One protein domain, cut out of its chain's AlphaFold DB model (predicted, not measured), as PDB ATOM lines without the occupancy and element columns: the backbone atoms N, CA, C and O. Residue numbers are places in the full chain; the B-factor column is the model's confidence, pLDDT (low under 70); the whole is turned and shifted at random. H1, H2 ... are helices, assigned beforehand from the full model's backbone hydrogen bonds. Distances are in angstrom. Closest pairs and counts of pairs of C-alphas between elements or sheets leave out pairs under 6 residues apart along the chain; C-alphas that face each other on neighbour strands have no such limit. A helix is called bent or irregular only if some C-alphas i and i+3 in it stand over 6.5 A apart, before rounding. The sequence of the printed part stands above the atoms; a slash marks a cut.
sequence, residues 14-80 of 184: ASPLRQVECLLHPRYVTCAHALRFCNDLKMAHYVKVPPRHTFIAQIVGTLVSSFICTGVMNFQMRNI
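What this domain is: This is residues 14 to 80 of the 184 residues of the protein "Oligopeptide transporter OPT superfamily" of Macrophomina phaseolina (strain MS6) (UniProt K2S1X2). Two long helices, H2 and H3, meet near their ends as a V, and the short helix H1 makes a further corner at the other end of H2, giving a flat zigzag with no packed core. The far part of H3, residues 59 to 80 with the last printed residue, sticks out as a free arm. The printed part has 67 residues with three named helices, H1, H2 and H3 in that order, and no named strand; its class is all helix. The whole is only just loose, close to extended, with a radius of gyration of the C-alphas of 16.3 A, and it spans 47 by 34 by 14 A.

Where its parts are: The printed part begins at Ala 14. H1 covers residues 16 to 21, and its C-alpha 16 is at (156.267, 141.097, 90.580). H2 covers residues 25 to 46 and measures 32.7 A from first to last C-alpha, beginning with C-alpha 25 at (152.841, 125.006, 91.416). H2 is irregular, but only just: C-alphas 26 and 29 are 6.9 A apart, against about 5 A in a regular helix. H3, the longest helix, covers residues 51 to 79, measures 41.7 A and ends with C-alpha 79 at (127.324, 105.248, 97.642). Ile 80 is the last printed residue.

How they stand to each other: H1 and H2 are close but not clearly touching, and their closest C-alphas, those of Glu 21 and Arg 27, are 7.9 A apart. They run opposite ways at a steep tilt of 60 degrees. H2 and H3 touch, with the closest C-alphas, those of Ala 44 and Thr 54, 7.0 A apart. H2 touches H3 with residues 37 to 45 alone, and H3 touches H2 with residues 51 to 58 alone. H2 and H3 run opposite ways at a steep tilt of 48 degrees, and their centres are 16.7 A apart. H1 and H3 are apart. In H3 every O i to N i+4 pair is within hydrogen-bond range, while in H2 16 of 18 pairs are and in H1 1 of 2.

The domain as a whole: The two C-alphas farthest apart, those of Ser 15 and Asn 79, are 47.6 A from each other. Without residues 59 to 80, which stand free, the body of 45 residues spans 35 by 20 by 11 A. The printed part has no cut, and the links from H1 to H2 and from H2 to H3 are both tight. The mean pLDDT of the printed part is 80.3; residues 14 to 27 are under 70, and the mean of H1 is 42.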
ATOM      1  N   ALA A  14     151.317 143.874  94.759       45.81
ATOM      2  CA  ALA A  14     151.909 143.038  93.706       45.81
ATOM      3  C   ALA A  14     153.333 143.490  93.325       45.81
ATOM      4  O   ALA A  14     153.558 144.021  92.241       45.81
ATOM      5  N   SER A  15     154.314 143.281  94.207       35.19
ATOM      6  CA  SER A  15     155.713 143.236  93.775       35.19
ATOM      7  C   SER A  15     155.880 142.019  92.848       35.19
ATOM      8  O   SER A  15     155.695 140.895  93.333       35.19
ATOM      9  N   PRO A  16     156.227 142.192  91.557       44.78
ATOM     10  CA  PRO A  16     156.267 141.097  90.580       44.78
ATOM     11  C   PRO A  16     157.211 139.961  91.004       44.78
ATOM     12  O   PRO A  16     156.896 138.797  90.781       44.78
ATOM     13  N   LEU A  17     158.291 140.285  91.726       39.06
ATOM     14  CA  LEU A  17     159.269 139.326  92.258       39.06
ATOM     15  C   LEU A  17     158.722 138.397  93.358       39.06
ATOM     16  O   LEU A  17     159.152 137.259  93.467       39.06
ATOM     17  N   ARG A  18     157.736 138.833  94.155       39.50
ATOM     18  CA  ARG A  18     157.128 137.984  95.203       39.50
ATOM     19  C   ARG A  18     155.998 137.109  94.650       39.50
ATOM     20  O   ARG A  18     155.647 136.090  95.233       39.50
ATOM     21  N   GLN A  19     155.440 137.504  93.507       41.69
ATOM     22  CA  GLN A  19     154.370 136.784  92.824       41.69
ATOM     23  C   GLN A  19     154.909 135.604  92.001       41.69
ATOM     24  O   GLN A  19     154.268 134.557  91.971       41.69
ATOM     25  N   VAL A  20     156.112 135.733  91.422       45.88
ATOM     26  CA  VAL A  20     156.814 134.624  90.743       45.88
ATOM     27  C   VAL A  20     157.237 133.507  91.699       45.88
ATOM     28  O   VAL A  20     157.184 132.341  91.328       45.88
ATOM     29  N   GLU A  21     157.552 133.818  92.956       43.69
ATOM     30  CA  GLU A  21     157.889 132.789  93.944       43.69
ATOM     31  C   GLU A  21     156.694 131.899  94.340       43.69
ATOM     32  O   GLU A  21     156.863 130.702  94.586       43.69
ATOM     33  N   CYS A  22     155.477 132.453  94.381       47.00
ATOM     34  CA  CYS A  22     154.244 131.687  94.612       47.00
ATOM     35  C   CYS A  22     153.741 130.952  93.355       47.00
ATOM     36  O   CYS A  22     152.788 130.185  93.452       47.00
ATOM     37  N   LEU A  23     154.341 131.192  92.182       44.22
ATOM     38  CA  LEU A  23     153.945 130.586  90.905       44.22
ATOM     39  C   LEU A  23     154.596 129.223  90.641       44.22
ATOM     40  O   LEU A  23     154.162 128.531  89.721       44.22
ATOM     41  N   LEU A  24     155.569 128.781  91.452       49.94
ATOM     42  CA  LEU A  24     155.897 127.355  91.483       49.94
ATOM     43  C   LEU A  24     154.662 126.608  92.002       49.94
ATOM     44  O   LEU A  24     154.252 126.814  93.145       49.94
ATOM     45  N   HIS A  25     154.084 125.744  91.164       52.34
ATOM     46  CA  HIS A  25     152.841 125.006  91.416       52.34
ATOM     47  C   HIS A  25     152.666 124.471  92.857       52.34
ATOM     48  O   HIS A  25     151.585 124.682  93.413       52.34
ATOM     49  N   PRO A  26     153.687 123.892  93.536       55.94
ATOM     50  CA  PRO A  26     153.513 123.418  94.914       55.94
ATOM     51  C   PRO A  26     153.208 124.522  95.945       55.94
ATOM     52  O   PRO A  26     152.656 124.230  97.001       55.94
ATOM     53  N   ARG A  27     153.540 125.791  95.675       58.75
ATOM     54  CA  ARG A  27     153.350 126.914  96.614       58.75
ATOM     55  C   ARG A  27     152.128 127.777  96.319       58.75
ATOM     56  O   ARG A  27     151.696 128.523  97.198       58.75
ATOM     57  N   TYR A  28     151.557 127.673  95.121       70.44
ATOM     58  CA  TYR A  28     150.409 128.482  94.712       70.44
ATOM     59  C   TYR A  28     149.219 128.306  95.659       70.44
ATOM     60  O   TYR A  28     148.648 129.291  96.126       70.44
ATOM     61  N   VAL A  29     148.888 127.054  95.983       77.25
ATOM     62  CA  VAL A  29     147.738 126.706  96.827       77.25
ATOM     63  C   VAL A  29     147.904 127.313  98.221       77.25
ATOM     64  O   VAL A  29     147.030 128.041  98.692       77.25
ATOM     65  N   THR A  30     149.069 127.132  98.843       81.25
ATOM     66  CA  THR A  30     149.373 127.693 100.167       81.25
ATOM     67  C   THR A  30     149.341 129.221 100.166       81.25
ATOM     68  O   THR A  30     148.745 129.820 101.060       81.25
ATOM     69  N   CYS A  31     149.916 129.874  99.148       82.75
ATOM     70  CA  CYS A  31     149.858 131.332  99.021       82.75
ATOM     71  C   CYS A  31     148.414 131.833  98.839       82.75
ATOM     72  O   CYS A  31     148.032 132.849  99.423       82.75
ATOM     73  N   ALA A  32     147.594 131.126  98.057       82.56
ATOM     74  CA  ALA A  32     146.193 131.472  97.847       82.56
ATOM     75  C   ALA A  32     145.379 131.359  99.146       82.56
ATOM     76  O   ALA A  32     144.629 132.281  99.475       82.56
ATOM     77  N   HIS A  33     145.569 130.285  99.919       83.62
ATOM     78  CA  HIS A  33     144.935 130.126 101.230       83.62
ATOM     79  C   HIS A  33     145.409 131.187 102.234       83.62
ATOM     80  O   HIS A  33     144.580 131.788 102.917       83.62
ATOM     81  N   ALA A  34     146.707 131.499 102.269       86.62
ATOM     82  CA  ALA A  34     147.252 132.546 103.133       86.62
ATOM     83  C   ALA A  34     146.669 133.934 102.813       86.62
ATOM     84  O   ALA A  34     146.351 134.703 103.716       86.62
ATOM     85  N   LEU A  35     146.466 134.258 101.531       86.69
ATOM     86  CA  LEU A  35     145.830 135.515 101.126       86.69
ATOM     87  C   LEU A  35     144.375 135.617 101.599       86.69
ATOM     88  O   LEU A  35     143.942 136.701 101.991       86.69
ATOM     89  N   ARG A  36     143.623 134.510 101.570       84.38
ATOM     90  CA  ARG A  36     142.238 134.466 102.070       84.38
ATOM     91  C   ARG A  36     142.190 134.644 103.579       84.38
ATOM     92  O   ARG A  36     141.491 135.528 104.053       84.38
ATOM     93  N   PHE A  37     143.051 133.931 104.292       89.12
ATOM     94  CA  PHE A  37     143.228 134.079 105.732       89.12
ATOM     95  C   PHE A  37     143.538 135.531 106.144       89.12
ATOM     96  O   PHE A  37     142.892 136.099 107.025       89.12
ATOM     97  N   CYS A  38     144.473 136.183 105.446       90.25
ATOM     98  CA  CYS A  38     144.785 137.597 105.663       90.25
ATOM     99  C   CYS A  38     143.600 138.529 105.356       90.25
ATOM    100  O   CYS A  38     143.447 139.561 106.014       90.25
ATOM    101  N   ASN A  39     142.767 138.198 104.365       89.88
ATOM    102  CA  ASN A  39     141.564 138.967 104.043       89.88
ATOM    103  C   ASN A  39     140.550 138.910 105.196       89.88
ATOM    104  O   ASN A  39     140.058 139.950 105.634       89.88
ATOM    105  N   ASP A  40     140.336 137.722 105.756       89.31
ATOM    106  CA  ASP A  40     139.392 137.516 106.854       89.31
ATOM    107  C   ASP A  40     139.856 138.203 108.146       89.31
ATOM    108  O   ASP A  40     139.060 138.828 108.844       89.31
ATOM    109  N   LEU A  41     141.162 138.182 108.439       89.31
ATOM    110  CA  LEU A  41     141.753 138.945 109.549       89.31
ATOM    111  C   LEU A  41     141.544 140.454 109.393       89.31
ATOM    112  O   LEU A  41     141.269 141.160 110.366       89.31
ATOM    113  N   LYS A  42     141.653 140.959 108.162       89.75
ATOM    114  CA  LYS A  42     141.399 142.368 107.865       89.75
ATOM    115  C   LYS A  42     139.924 142.717 108.065       89.75
ATOM    116  O   LYS A  42     139.628 143.750 108.664       89.75
ATOM    117  N   MET A  43     139.014 141.853 107.618       89.94
ATOM    118  CA  MET A  43     137.581 142.016 107.866       89.94
ATOM    119  C   MET A  43     137.276 142.018 109.369       89.94
ATOM    120  O   MET A  43     136.615 142.926 109.862       89.94
ATOM    121  N   ALA A  44     137.834 141.072 110.123       89.69
ATOM    122  CA  ALA A  44     137.667 140.992 111.572       89.69
ATOM    123  C   ALA A  44     138.151 142.253 112.306       89.69
ATOM    124  O   ALA A  44     137.491 142.730 113.232       89.69
ATOM    125  N   HIS A  45     139.262 142.838 111.851       89.44
ATOM    126  CA  HIS A  45     139.748 144.112 112.367       89.44
ATOM    127  C   HIS A  45     138.760 145.260 112.094       89.44
ATOM    128  O   HIS A  45     138.559 146.109 112.964       89.44
ATOM    129  N   TYR A  46     138.100 145.291 110.927       92.44
ATOM    130  CA  TYR A  46     137.057 146.286 110.637       92.44
ATOM    131  C   TYR A  46     135.831 146.150 111.549       92.44
ATOM    132  O   TYR A  46     135.251 147.161 111.940       92.44
ATOM    133  N   VAL A  47     135.483 144.925 111.950       93.94
ATOM    134  CA  VAL A  47     134.366 144.633 112.867       93.94
ATOM    135  C   VAL A  47     134.781 144.764 114.349       93.94
ATOM    136  O   VAL A  47     133.980 144.532 115.247       93.94
ATOM    137  N   LYS A  48     136.021 145.199 114.632       92.75
ATOM    138  CA  LYS A  48     136.594 145.363 115.986       92.75
ATOM    139  C   LYS A  48     136.627 144.067 116.812       92.75
ATOM    140  O   LYS A  48     136.588 144.110 118.041       92.75
ATOM    141  N   VAL A  49     136.743 142.914 116.159       91.19
ATOM    142  CA  VAL A  49     136.887 141.627 116.849       91.19
ATOM    143  C   VAL A  49     138.354 141.434 117.262       91.19
ATOM    144  O   VAL A  49     139.254 141.665 116.449       91.19
ATOM    145  N   PRO A  50     138.647 141.011 118.507       89.94
ATOM    146  CA  PRO A  50     140.019 140.779 118.951       89.94
ATOM    147  C   PRO A  50     140.709 139.671 118.124       89.94
ATOM    148  O   PRO A  50     140.164 138.571 117.995       89.94
ATOM    149  N   PRO A  51     141.954 139.888 117.647       86.00
ATOM    150  CA  PRO A  51     142.609 139.034 116.646       86.00
ATOM    151  C   PRO A  51     142.901 137.602 117.121       86.00
ATOM    152  O   PRO A  51     143.039 136.687 116.313       86.00
ATOM    153  N   ARG A  52     142.990 137.382 118.440       88.94
ATOM    154  CA  ARG A  52     143.206 136.045 119.019       88.94
ATOM    155  C   ARG A  52     141.993 135.134 118.831       88.94
ATOM    156  O   ARG A  52     142.157 133.960 118.527       88.94
ATOM    157  N   HIS A  53     140.789 135.684 118.972       91.12
ATOM    158  CA  HIS A  53     139.553 134.913 118.850       91.12
ATOM    159  C   HIS A  53     139.287 134.545 117.391       91.12
ATOM    160  O   HIS A  53     138.915 133.414 117.098       91.12
ATOM    161  N   THR A  54     139.566 135.461 116.461       90.44
ATOM    162  CA  THR A  54     139.426 135.198 115.024       90.44
ATOM    163  C   THR A  54     140.431 134.171 114.520       90.44
ATOM    164  O   THR A  54     140.068 133.322 113.715       90.44
ATOM    165  N   PHE A  55     141.665 134.194 115.034       89.88
ATOM    166  CA  PHE A  55     142.682 133.192 114.710       89.88
ATOM    167  C   PHE A  55     142.252 131.782 115.136       89.88
ATOM    168  O   PHE A  55     142.301 130.849 114.339       89.88
ATOM    169  N   ILE A  56     141.775 131.634 116.377       93.12
ATOM    170  CA  ILE A  56     141.293 130.347 116.895       93.12
ATOM    171  C   ILE A  56     140.062 129.882 116.108       93.12
ATOM    172  O   ILE A  56     140.014 128.730 115.688       93.12
ATOM    173  N   ALA A  57     139.103 130.775 115.848       92.31
ATOM    174  CA  ALA A  57     137.907 130.447 115.075       92.31
ATOM    175  C   ALA A  57     138.244 129.953 113.658       92.31
ATOM    176  O   ALA A  57     137.659 128.978 113.192       92.31
ATOM    177  N   GLN A  58     139.220 130.577 112.990       91.06
ATOM    178  CA  GLN A  58     139.674 130.154 111.665       91.06
ATOM    179  C   GLN A  58     140.362 128.783 111.701       91.06
ATOM    180  O   GLN A  58     140.080 127.964 110.835       91.06
ATOM    181  N   ILE A  59     141.202 128.498 112.702       93.06
ATOM    182  CA  ILE A  59     141.857 127.183 112.847       93.06
ATOM    183  C   ILE A  59     140.840 126.080 113.141       93.06
ATOM    184  O   ILE A  59     140.880 125.016 112.530       93.06
ATOM    185  N   VAL A  60     139.916 126.316 114.072       95.75
ATOM    186  CA  VAL A  60     138.882 125.328 114.404       95.75
ATOM    187  C   VAL A  60     137.980 125.090 113.192       95.75
ATOM    188  O   VAL A  60     137.696 123.942 112.855       95.75
ATOM    189  N   GLY A  61     137.593 126.155 112.484       94.00
ATOM    190  CA  GLY A  61     136.787 126.063 111.271       94.00
ATOM    191  C   GLY A  61     137.466 125.268 110.154       94.00
ATOM    192  O   GLY A  61     136.822 124.422 109.537       94.00
ATOM    193  N   THR A  62     138.765 125.479 109.913       91.94
ATOM    194  CA  THR A  62     139.494 124.718 108.888       91.94
ATOM    195  C   THR A  62     139.648 123.252 109.266       91.94
ATOM    196  O   THR A  62     139.410 122.405 108.411       91.94
ATOM    197  N   LEU A  63     139.955 122.933 110.528       94.94
ATOM    198  CA  LEU A  63     140.054 121.547 110.996       94.94
ATOM    199  C   LEU A  63     138.731 120.797 110.823       94.94
ATOM    200  O   LEU A  63     138.704 119.722 110.226       94.94
ATOM    201  N   VAL A  64     137.625 121.383 111.287       96.50
ATOM    202  CA  VAL A  64     136.288 120.788 111.141       96.50
ATOM    203  C   VAL A  64     135.930 120.626 109.662       96.50
ATOM    204  O   VAL A  64     135.486 119.554 109.250       96.50
ATOM    205  N   SER A  65     136.187 121.650 108.841       93.88
ATOM    206  CA  SER A  65     135.951 121.578 107.397       93.88
ATOM    207  C   SER A  65     136.760 120.464 106.735       93.88
ATOM    208  O   SER A  65     136.220 119.788 105.866       93.88
ATOM    209  N   SER A  66     138.019 120.240 107.124       93.81
ATOM    210  CA  SER A  66     138.840 119.162 106.565       93.81
ATOM    211  C   SER A  66     138.213 117.791 106.814       93.81
ATOM    212  O   SER A  66     138.069 117.018 105.869       93.81
ATOM    213  N   PHE A  67     137.758 117.512 108.039       96.06
ATOM    214  CA  PHE A  67     137.097 116.241 108.355       96.06
ATOM    215  C   PHE A  67     135.786 116.058 107.587       96.06
ATOM    216  O   PHE A  67     135.553 114.988 107.023       96.06
ATOM    217  N   ILE A  68     134.952 117.100 107.519       96.50
ATOM    218  CA  ILE A  68     133.674 117.044 106.796       96.50
ATOM    219  C   ILE A  68     133.916 116.820 105.301       96.50
ATOM    220  O   ILE A  68     133.310 115.925 104.718       96.50
ATOM    221  N   CYS A  69     134.821 117.579 104.677       92.44
ATOM    222  CA  CYS A  69     135.126 117.430 103.254       92.44
ATOM    223  C   CYS A  69     135.655 116.026 102.928       92.44
ATOM    224  O   CYS A  69     135.218 115.429 101.944       92.44
ATOM    225  N   THR A  70     136.539 115.465 103.760       93.19
ATOM    226  CA  THR A  70     137.025 114.087 103.586       93.19
ATOM    227  C   THR A  70     135.906 113.060 103.769       93.19
ATOM    228  O   THR A  70     135.807 112.121 102.979       93.19
ATOM    229  N   GLY A  71     135.039 113.242 104.768       93.94
ATOM    230  CA  GLY A  71     133.897 112.361 105.010       93.94
ATOM    231  C   GLY A  71     132.896 112.364 103.855       93.94
ATOM    232  O   GLY A  71     132.510 111.302 103.373       93.94
ATOM    233  N   VAL A  72     132.534 113.548 103.354       92.19
ATOM    234  CA  VAL A  72     131.632 113.707 102.204       92.19
ATOM    235  C   VAL A  72     132.229 113.074 100.949       92.19
ATOM    236  O   VAL A  72     131.530 112.344 100.252       92.19
ATOM    237  N   MET A  73     133.522 113.285 100.688       87.56
ATOM    238  CA  MET A  73     134.203 112.656  99.553       87.56
ATOM    239  C   MET A  73     134.167 111.125  99.661       87.56
ATOM    240  O   MET A  73     133.839 110.435  98.699       87.56
ATOM    241  N   ASN A  74     134.451 110.573 100.846       91.06
ATOM    242  CA  ASN A  74     134.406 109.128 101.070       91.06
ATOM    243  C   ASN A  74     132.991 108.555 100.901       91.06
ATOM    244  O   ASN A  74     132.821 107.488 100.314       91.06
ATOM    245  N   PHE A  75     131.981 109.283 101.377       90.06
ATOM    246  CA  PHE A  75     130.581 108.912 101.217       90.06
ATOM    247  C   PHE A  75     130.162 108.896  99.742       90.06
ATOM    248  O   PHE A  75     129.555 107.923  99.298       90.06
ATOM    249  N   GLN A  76     130.520 109.930  98.977       85.56
ATOM    250  CA  GLN A  76     130.198 110.028  97.550       85.56
ATOM    251  C   GLN A  76     130.801 108.865  96.755       85.56
ATOM    252  O   GLN A  76     130.087 108.224  95.994       85.56
ATOM    253  N   MET A  77     132.071 108.533  97.001       84.50
ATOM    254  CA  MET A  77     132.762 107.440  96.304       84.50
ATOM    255  C   MET A  77     132.213 106.042  96.632       84.50
ATOM    256  O   MET A  77     132.401 105.121  95.848       84.50
ATOM    257  N   ARG A  78     131.578 105.851  97.798       85.56
ATOM    258  CA  ARG A  78     131.044 104.544  98.228       85.56
ATOM    259  C   ARG A  78     129.587 104.313  97.845       85.56
ATOM    260  O   ARG A  78     129.202 103.168  97.642       85.56
ATOM    261  N   ASN A  79     128.776 105.369  97.815       86.19
ATOM    262  CA  ASN A  79     127.324 105.248  97.642       86.19
ATOM    263  C   ASN A  79     126.858 105.511  96.212       86.19
ATOM    264  O   ASN A  79     125.751 105.115  95.856       86.19
ATOM    265  N   ILE A  80     127.669 106.185  95.400       81.31
ATOM    266  CA  ILE A  80     127.354 106.433  93.999       81.31
ATOM    267  C   ILE A  80     128.304 105.539  93.179       81.31
ATOM    268  O   ILE A  80     129.519 105.738  93.243       81.31
TER     269      ILE A  80